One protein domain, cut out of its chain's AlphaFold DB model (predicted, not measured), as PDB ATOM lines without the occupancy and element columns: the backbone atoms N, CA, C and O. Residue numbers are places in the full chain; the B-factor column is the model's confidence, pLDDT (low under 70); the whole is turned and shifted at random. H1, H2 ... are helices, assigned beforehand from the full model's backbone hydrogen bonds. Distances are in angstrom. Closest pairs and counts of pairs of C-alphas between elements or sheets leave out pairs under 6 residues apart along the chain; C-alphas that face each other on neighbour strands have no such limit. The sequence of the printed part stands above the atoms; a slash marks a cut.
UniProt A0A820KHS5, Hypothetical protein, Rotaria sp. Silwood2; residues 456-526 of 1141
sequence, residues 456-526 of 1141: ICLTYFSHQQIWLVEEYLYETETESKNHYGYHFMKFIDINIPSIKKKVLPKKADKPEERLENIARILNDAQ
ATOM      1  N   ILE A 456     245.175 172.703 167.369       89.06
ATOM      2  CA  ILE A 456     244.730 171.339 167.703       89.06
ATOM      3  C   ILE A 456     243.894 170.701 166.591       89.06
ATOM      4  O   ILE A 456     243.946 169.485 166.413       89.06
ATOM      5  N   CYS A 457     243.159 171.490 165.800       88.25
ATOM      6  CA  CYS A 457     242.340 170.981 164.696       88.25
ATOM      7  C   CYS A 457     243.135 170.118 163.703       88.25
ATOM      8  O   CYS A 457     242.594 169.158 163.162       88.25
ATOM      9  N   LEU A 458     244.429 170.404 163.512       91.00
ATOM     10  CA  LEU A 458     245.291 169.651 162.603       91.00
ATOM     11  C   LEU A 458     245.495 168.197 163.039       91.00
ATOM     12  O   LEU A 458     245.664 167.322 162.198       91.00
ATOM     13  N   THR A 459     245.429 167.923 164.343       91.44
ATOM     14  CA  THR A 459     245.645 166.579 164.903       91.44
ATOM     15  C   THR A 459     244.532 165.581 164.564       91.44
ATOM     16  O   THR A 459     244.662 164.390 164.849       91.44
ATOM     17  N   TYR A 460     243.414 166.045 164.000       89.06
ATOM     18  CA  TYR A 460     242.288 165.195 163.612       89.06
ATOM     19  C   TYR A 460     242.369 164.693 162.166       89.06
ATOM     20  O   TYR A 460     241.669 163.740 161.822       89.06
ATOM     21  N   PHE A 461     243.211 165.307 161.332       87.88
ATOM     22  CA  PHE A 461     243.383 164.923 159.934       87.88
ATOM     23  C   PHE A 461     244.606 164.021 159.781       87.88
ATOM     24  O   PHE A 461     245.670 164.291 160.335       87.88
ATOM     25  N   SER A 462     244.470 162.951 159.005       77.88
ATOM     26  CA  SER A 462     245.583 162.068 158.648       77.88
ATOM     27  C   SER A 462     246.114 162.379 157.247       77.88
ATOM     28  O   SER A 462     245.324 162.674 156.353       77.88
ATOM     29  N   HIS A 463     247.418 162.205 157.008       72.69
ATOM     30  CA  HIS A 463     248.041 162.160 155.672       72.69
ATOM     31  C   HIS A 463     247.510 163.256 154.716       72.69
ATOM     32  O   HIS A 463     247.549 164.443 155.025       72.69
ATOM     33  N   GLN A 464     246.964 162.853 153.562       77.31
ATOM     34  CA  GLN A 464     246.445 163.711 152.500       77.31
ATOM     35  C   GLN A 464     245.073 164.345 152.808       77.31
ATOM     36  O   GLN A 464     244.602 165.167 152.026       77.31
ATOM     37  N   GLN A 465     244.417 164.008 153.930       87.31
ATOM     38  CA  GLN A 465     243.087 164.543 154.261       87.31
ATOM     39  C   GLN A 465     243.099 166.066 154.394       87.31
ATOM     40  O   GLN A 465     242.148 166.724 153.976       87.31
ATOM     41  N   ILE A 466     244.185 166.636 154.923       88.75
ATOM     42  CA  ILE A 466     244.326 168.089 155.049       88.75
ATOM     43  C   ILE A 466     244.332 168.782 153.677       88.75
ATOM     44  O   ILE A 466     243.774 169.867 153.529       88.75
ATOM     45  N   TRP A 467     244.869 168.123 152.648       88.88
ATOM     46  CA  TRP A 467     244.886 168.643 151.281       88.88
ATOM     47  C   TRP A 467     243.524 168.518 150.597       88.88
ATOM     48  O   TRP A 467     243.169 169.394 149.821       88.88
ATOM     49  N   LEU A 468     242.716 167.511 150.948       88.50
ATOM     50  CA  LEU A 468     241.310 167.434 150.522       88.50
ATOM     51  C   LEU A 468     240.449 168.525 151.181       88.50
ATOM     52  O   LEU A 468     239.463 168.985 150.604       88.50
ATOM     53  N   VAL A 469     240.795 168.941 152.402       89.44
ATOM     54  CA  VAL A 469     240.175 170.111 153.042       89.44
ATOM     55  C   VAL A 469     240.592 171.390 152.317       89.44
ATOM     56  O   VAL A 469     239.732 172.206 152.005       89.44
ATOM     57  N   GLU A 470     241.877 171.547 151.992       90.25
ATOM     58  CA  GLU A 470     242.370 172.683 151.204       90.25
ATOM     59  C   GLU A 470     241.678 172.784 149.836       90.25
ATOM     60  O   GLU A 470     241.214 173.860 149.467       90.25
ATOM     61  N   GLU A 471     241.573 171.669 149.108       88.69
ATOM     62  CA  GLU A 471     240.870 171.585 147.823       88.69
ATOM     63  C   GLU A 471     239.445 172.127 147.954       88.69
ATOM     64  O   GLU A 471     239.081 173.072 147.257       88.69
ATOM     65  N   TYR A 472     238.690 171.657 148.953       88.06
ATOM     66  CA  TYR A 472     237.340 172.156 149.207       88.06
ATOM     67  C   TYR A 472     237.293 173.651 149.552       88.06
ATOM     68  O   TYR A 472     236.365 174.348 149.140       88.06
ATOM     69  N   LEU A 473     238.237 174.156 150.351       88.06
ATOM     70  CA  LEU A 473     238.256 175.563 150.768       88.06
ATOM     71  C   LEU A 473     238.445 176.512 149.576       88.06
ATOM     72  O   LEU A 473     237.842 177.586 149.563       88.06
ATOM     73  N   TYR A 474     239.242 176.103 148.586       85.31
ATOM     74  CA  TYR A 474     239.648 176.941 147.455       85.31
ATOM     75  C   TYR A 474     238.910 176.663 146.140       85.31
ATOM     76  O   TYR A 474     239.005 177.473 145.218       85.31
ATOM     77  N   GLU A 475     238.159 175.570 146.035       81.75
ATOM     78  CA  GLU A 475     237.339 175.279 144.860       81.75
ATOM     79  C   GLU A 475     236.144 176.252 144.773       81.75
ATOM     80  O   GLU A 475     235.296 176.337 145.669       81.75
ATOM     81  N   THR A 476     236.092 177.032 143.688       59.03
ATOM     82  CA  THR A 476     235.127 178.128 143.486       59.03
ATOM     83  C   THR A 476     233.731 177.666 143.069       59.03
ATOM     84  O   THR A 476     232.788 178.449 143.172       59.03
ATOM     85  N   GLU A 477     233.585 176.421 142.609       57.03
ATOM     86  CA  GLU A 477     232.351 175.906 141.992       57.03
ATOM     87  C   GLU A 477     231.525 174.990 142.912       57.03
ATOM     88  O   GLU A 477     230.358 174.718 142.631       57.03
ATOM     89  N   THR A 478     232.071 174.543 144.047       53.94
ATOM     90  CA  THR A 478     231.443 173.508 144.876       53.94
ATOM     91  C   THR A 478     231.106 174.020 146.287       53.94
ATOM     92  O   THR A 478     231.865 173.929 147.253       53.94
ATOM     93  N   GLU A 479     229.853 174.441 146.478       61.47
ATOM     94  CA  GLU A 479     229.165 174.268 147.776       61.47
ATOM     95  C   GLU A 479     228.720 172.802 147.977       61.47
ATOM     96  O   GLU A 479     227.914 172.482 148.853       61.47
ATOM     97  N   SER A 480     229.250 171.885 147.154       68.69
ATOM     98  CA  SER A 480     228.894 170.475 147.138       68.69
ATOM     99  C   SER A 480     229.174 169.840 148.492       68.69
ATOM    100  O   SER A 480     230.317 169.587 148.879       68.69
ATOM    101  N   LYS A 481     228.093 169.515 149.196       73.25
ATOM    102  CA  LYS A 481     228.128 168.754 150.443       73.25
ATOM    103  C   LYS A 481     228.542 167.287 150.236       73.25
ATOM    104  O   LYS A 481     228.467 166.536 151.196       73.25
ATOM    105  N   ASN A 482     228.913 166.881 149.019       74.69
ATOM    106  CA  ASN A 482     229.395 165.533 148.699       74.69
ATOM    107  C   ASN A 482     230.932 165.466 148.647       74.69
ATOM    108  O   ASN A 482     231.495 164.387 148.493       74.69
ATOM    109  N   HIS A 483     231.619 166.609 148.742       82.25
ATOM    110  CA  HIS A 483     233.078 166.652 148.739       82.25
ATOM    111  C   HIS A 483     233.640 166.113 150.067       82.25
ATOM    112  O   HIS A 483     233.156 166.467 151.143       82.25
ATOM    113  N   TYR A 484     234.709 165.312 150.029       83.25
ATOM    114  CA  TYR A 484     235.283 164.716 151.246       83.25
ATOM    115  C   TYR A 484     235.761 165.765 152.259       83.25
ATOM    116  O   TYR A 484     235.509 165.625 153.453       83.25
ATOM    117  N   GLY A 485     236.369 166.861 151.786       87.12
ATOM    118  CA  GLY A 485     236.755 168.009 152.619       87.12
ATOM    119  C   GLY A 485     235.605 168.595 153.457       87.12
ATOM    120  O   GLY A 485     235.815 168.932 154.621       87.12
ATOM    121  N   TYR A 486     234.372 168.630 152.927       85.94
ATOM    122  CA  TYR A 486     233.186 169.055 153.685       85.94
ATOM    123  C   TYR A 486     232.910 168.109 154.862       85.94
ATOM    124  O   TYR A 486     232.730 168.557 155.995       85.94
ATOM    125  N   HIS A 487     232.917 166.797 154.618       85.50
ATOM    126  CA  HIS A 487     232.676 165.810 155.669       85.50
ATOM    127  C   HIS A 487     233.801 165.773 156.708       85.50
ATOM    128  O   HIS A 487     233.507 165.640 157.891       85.50
ATOM    129  N   PHE A 488     235.063 165.951 156.309       88.25
ATOM    130  CA  PHE A 488     236.188 166.027 157.246       88.25
ATOM    131  C   PHE A 488     236.080 167.226 158.193       88.25
ATOM    132  O   PHE A 488     236.268 167.068 159.396       88.25
ATOM    133  N   MET A 489     235.724 168.406 157.682       88.00
ATOM    134  CA  MET A 489     235.493 169.583 158.528       88.00
ATOM    135  C   MET A 489     234.278 169.399 159.445       88.00
ATOM    136  O   MET A 489     234.342 169.729 160.626       88.00
ATOM    137  N   LYS A 490     233.183 168.825 158.933       86.38
ATOM    138  CA  LYS A 490     231.988 168.555 159.742       86.38
ATOM    139  C   LYS A 490     232.246 167.505 160.830       86.38
ATOM    140  O   LYS A 490     231.729 167.649 161.930       86.38
ATOM    141  N   PHE A 491     233.078 166.498 160.552       86.69
ATOM    142  CA  PHE A 491     233.482 165.464 161.512       86.69
ATOM    143  C   PHE A 491     234.176 166.042 162.755       86.69
ATOM    144  O   PHE A 491     234.092 165.452 163.828       86.69
ATOM    145  N   ILE A 492     234.843 167.194 162.623       87.00
ATOM    146  CA  ILE A 492     235.515 167.889 163.731       87.00
ATOM    147  C   ILE A 492     234.754 169.134 164.222       87.00
ATOM    148  O   ILE A 492     235.358 170.009 164.837       87.00
ATOM    149  N   ASP A 493     233.445 169.213 163.959       84.44
ATOM    150  CA  ASP A 493     232.537 170.285 164.401       84.44
ATOM    151  C   ASP A 493     232.880 171.705 163.893       84.44
ATOM    152  O   ASP A 493     232.588 172.706 164.553       84.44
ATOM    153  N   ILE A 494     233.478 171.830 162.704       85.62
ATOM    154  CA  ILE A 494     233.737 173.143 162.090       85.62
ATOM    155  C   ILE A 494     232.437 173.738 161.540       85.62
ATOM    156  O   ILE A 494     231.684 173.074 160.820       85.62
ATOM    157  N   ASN A 495     232.193 175.025 161.815       82.19
ATOM    158  CA  ASN A 495     231.039 175.744 161.280       82.19
ATOM    159  C   ASN A 495     231.293 176.172 159.829       82.19
ATOM    160  O   ASN A 495     231.605 177.329 159.557       82.19
ATOM    161  N   ILE A 496     231.152 175.242 158.885       82.88
ATOM    162  CA  ILE A 496     231.437 175.471 157.457       82.88
ATOM    163  C   ILE A 496     230.737 176.730 156.889       82.88
ATOM    164  O   ILE A 496     231.415 177.500 156.213       82.88
ATOM    165  N   PRO A 497     229.450 177.024 157.189       80.81
ATOM    166  CA  PRO A 497     228.795 178.272 156.763       80.81
ATOM    167  C   PRO A 497     229.491 179.580 157.179       80.81
ATOM    168  O   PRO A 497     229.291 180.604 156.530       80.81
ATOM    169  N   SER A 498     230.288 179.575 158.253       79.88
ATOM    170  CA  SER A 498     231.045 180.756 158.696       79.88
ATOM    171  C   SER A 498     232.269 181.053 157.820       79.88
ATOM    172  O   SER A 498     232.747 182.189 157.795       79.88
ATOM    173  N   ILE A 499     232.740 180.070 157.047       83.75
ATOM    174  CA  ILE A 499     233.913 180.199 156.181       83.75
ATOM    175  C   ILE A 499     233.519 180.925 154.891       83.75
ATOM    176  O   ILE A 499     232.942 180.356 153.963       83.75
ATOM    177  N   LYS A 500     233.880 182.206 154.795       80.56
ATOM    178  CA  LYS A 500     233.649 183.014 153.591       80.56
ATOM    179  C   LYS A 500     234.712 182.717 152.528       80.56
ATOM    180  O   LYS A 500     235.673 183.474 152.404       80.56
ATOM    181  N   LYS A 501     234.512 181.662 151.719       79.94
ATOM    182  CA  LYS A 501     235.465 181.211 150.673       79.94
ATOM    183  C   LYS A 501     236.003 182.343 149.778       79.94
ATOM    184  O   LYS A 501     237.190 182.392 149.487       79.94
ATOM    185  N   LYS A 502     235.154 183.313 149.403       73.94
ATOM    186  CA  LYS A 502     235.525 184.464 148.547       73.94
ATOM    187  C   LYS A 502     236.534 185.441 149.173       73.94
ATOM    188  O   LYS A 502     237.083 186.265 148.454       73.94
ATOM    189  N   VAL A 503     236.727 185.392 150.491       80.75
ATOM    190  CA  VAL A 503     237.595 186.307 151.258       80.75
ATOM    191  C   VAL A 503     238.862 185.587 151.749       80.75
ATOM    192  O   VAL A 503     239.679 186.173 152.452       80.75
ATOM    193  N   LEU A 504     239.047 184.311 151.387       83.88
ATOM    194  CA  LEU A 504     240.226 183.549 151.786       83.88
ATOM    195  C   LEU A 504     241.505 184.119 151.145       83.88
ATOM    196  O   LEU A 504     241.466 184.596 150.005       83.88
ATOM    197  N   PRO A 505     242.651 184.066 151.851       82.44
ATOM    198  CA  PRO A 505     243.933 184.477 151.289       82.44
ATOM    199  C   PRO A 505     244.280 183.606 150.080       82.44
ATOM    200  O   PRO A 505     243.905 182.434 150.045       82.44
ATOM    201  N   LYS A 506     245.029 184.147 149.110       84.19
ATOM    202  CA  LYS A 506     245.520 183.356 147.970       84.19
ATOM    203  C   LYS A 506     246.262 182.111 148.465       84.19
ATOM    204  O   LYS A 506     246.975 182.170 149.465       84.19
ATOM    205  N   LYS A 507     246.092 181.001 147.744       85.38
ATOM    206  CA  LYS A 507     246.785 179.745 148.032       85.38
ATOM    207  C   LYS A 507     248.300 179.980 147.998       85.38
ATOM    208  O   LYS A 507     248.804 180.524 147.021       85.38
ATOM    209  N   ALA A 508     248.982 179.615 149.081       87.75
ATOM    210  CA  ALA A 508     250.436 179.709 149.180       87.75
ATOM    211  C   ALA A 508     251.110 178.579 148.385       87.75
ATOM    212  O   ALA A 508     250.499 177.531 148.168       87.75
ATOM    213  N   ASP A 509     252.368 178.774 147.988       85.75
ATOM    214  CA  ASP A 509     253.125 177.768 147.231       85.75
ATOM    215  C   ASP A 509     253.848 176.773 148.156       85.75
ATOM    216  O   ASP A 509     253.859 175.568 147.895       85.75
ATOM    217  N   LYS A 510     254.411 177.253 149.276       90.25
ATOM    218  CA  LYS A 510     255.178 176.418 150.215       90.25
ATOM    219  C   LYS A 510     254.272 175.531 151.081       90.25
ATOM    220  O   LYS A 510     253.287 176.039 151.622       90.25
ATOM    221  N   PRO A 511     254.597 174.236 151.271       90.25
ATOM    222  CA  PRO A 511     253.799 173.314 152.086       90.25
ATOM    223  C   PRO A 511     253.514 173.802 153.513       90.25
ATOM    224  O   PRO A 511     252.390 173.657 153.993       90.25
ATOM    225  N   GLU A 512     254.499 174.410 154.174       91.50
ATOM    226  CA  GLU A 512     254.395 174.937 155.537       91.50
ATOM    227  C   GLU A 512     253.362 176.067 155.618       91.50
ATOM    228  O   GLU A 512     252.425 176.011 156.412       91.50
ATOM    229  N   GLU A 513     253.484 177.058 154.733       91.00
ATOM    230  CA  GLU A 513     252.585 178.216 154.671       91.00
ATOM    231  C   GLU A 513     251.156 177.797 154.298       91.00
ATOM    232  O   GLU A 513     250.182 178.323 154.839       91.00
ATOM    233  N   ARG A 514     251.012 176.806 153.404       92.00
ATOM    234  CA  ARG A 514     249.712 176.209 153.068       92.00
ATOM    235  C   ARG A 514     249.054 175.581 154.292       92.00
ATOM    236  O   ARG A 514     247.889 175.871 154.566       92.00
ATOM    237  N   LEU A 515     249.792 174.759 155.042       91.69
ATOM    238  CA  LEU A 515     249.288 174.120 156.257       91.69
ATOM    239  C   LEU A 515     248.879 175.158 157.309       91.69
ATOM    240  O   LEU A 515     247.805 175.039 157.896       91.69
ATOM    241  N   GLU A 516     249.701 176.186 157.523       91.56
ATOM    242  CA  GLU A 516     249.423 177.266 158.471       91.56
ATOM    243  C   GLU A 516     248.174 178.071 158.095       91.56
ATOM    244  O   GLU A 516     247.339 178.357 158.958       91.56
ATOM    245  N   ASN A 517     247.986 178.370 156.806       90.94
ATOM    246  CA  ASN A 517     246.782 179.035 156.315       90.94
ATOM    247  C   ASN A 517     245.525 178.199 156.580       90.94
ATOM    248  O   ASN A 517     244.549 178.723 157.116       90.94
ATOM    249  N   ILE A 518     245.554 176.899 156.264       91.25
ATOM    250  CA  ILE A 518     244.430 175.991 156.542       91.25
ATOM    251  C   ILE A 518     244.147 175.954 158.048       91.25
ATOM    252  O   ILE A 518     242.995 176.078 158.462       91.25
ATOM    253  N   ALA A 519     245.188 175.829 158.873       91.00
ATOM    254  CA  ALA A 519     245.063 175.763 160.325       91.00
ATOM    255  C   ALA A 519     244.370 177.002 160.909       91.00
ATOM    256  O   ALA A 519     243.450 176.860 161.714       91.00
ATOM    257  N   ARG A 520     244.755 178.204 160.457       89.62
ATOM    258  CA  ARG A 520     244.118 179.468 160.861       89.62
ATOM    259  C   ARG A 520     242.648 179.523 160.462       89.62
ATOM    260  O   ARG A 520     241.807 179.784 161.314       89.62
ATOM    261  N   ILE A 521     242.338 179.203 159.203       89.44
ATOM    262  CA  ILE A 521     240.958 179.205 158.690       89.44
ATOM    263  C   ILE A 521     240.069 178.280 159.527       89.44
ATOM    264  O   ILE A 521     238.963 178.659 159.910       89.44
ATOM    265  N   LEU A 522     240.546 177.068 159.818       89.00
ATOM    266  CA  LEU A 522     239.789 176.103 160.609       89.00
ATOM    267  C   LEU A 522     239.640 176.551 162.063       89.00
ATOM    268  O   LEU A 522     238.554 176.429 162.619       89.00
ATOM    269  N   ASN A 523     240.698 177.082 162.673       86.75
ATOM    270  CA  ASN A 523     240.661 177.557 164.052       86.75
ATOM    271  C   ASN A 523     239.677 178.724 164.236       86.75
ATOM    272  O   ASN A 523     238.915 178.727 165.198       86.75
ATOM    273  N   ASP A 524     239.625 179.658 163.285       83.75
ATOM    274  CA  ASP A 524     238.682 180.787 163.310       83.75
ATOM    275  C   ASP A 524     237.226 180.341 163.086       83.75
ATOM    276  O   ASP A 524     236.289 180.972 163.579       83.75
ATOM    277  N   ALA A 525     237.026 179.240 162.358       82.81
ATOM    278  CA  ALA A 525     235.717 178.662 162.061       82.81
ATOM    279  C   ALA A 525     235.225 177.647 163.112       82.81
ATOM    280  O   ALA A 525     234.132 177.079 162.962       82.81
ATOM    281  N   GLN A 526     236.006 177.383 164.164       78.06
ATOM    282  CA  GLN A 526     235.567 176.534 165.267       78.06
ATOM    283  C   GLN A 526     234.430 177.202 166.040       78.06
ATOM    284  O   GLN A 526     234.478 178.381 166.383       78.06
TER     285      GLN A 526
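Overview. This is residues 456 to 526 of the 1141 residues of the protein "Hypothetical protein" of Rotaria sp. Silwood2 (UniProt A0A820KHS5). Four helices form a small rounded cluster: H3 packs nearly at right angles on H2, while short H1 packs on H4, the longest helix, and the unnamed stretch 492 to 510 swings round the outside from H3 to H4. The 71 printed residues hold H1, H2, H3 and H4 in that order, with no named strand, class all helix. The whole is compact, with a radius of gyration of the C-alphas of 11.0 A and spans of 28 by 25 by 21 A.

Arrangement. H1, residues 456 to 460, touches H4, residues 511 to 524, at residues 519 to 523 alone; the closest C-alphas, of Leu 458 and Ala 519, are 6.5 A apart. H2, residues 465 to 474, touches H3, residues 484 to 491, about perpendicular at 74 degrees; the closest C-alphas, of Val 469 and Gly 485, are 4.0 A apart. H2 and H4 are close but not clearly touching, C-alphas 470 and 518 being closest at 6.6 A. H3 and H4 are only just apart, closest 8.1 A. Every O i to N i+4 pair is within hydrogen-bond range in H2, H3 and H4; H1 has 0 of 1, but 2 of 2 O i to N i+3 pairs.

Along the chain. H1 begins at C-alpha 456 (244.730, 171.339, 167.703). H2 is 14.6 A long, H3 10.4 A, and H4 20.3 A, ending at C-alpha 524 (238.682, 180.787, 163.310).

Size, cuts and confidence. The printed part has no cut. The H3 to H4 link is long. Residues 476 to 480 are under pLDDT 70.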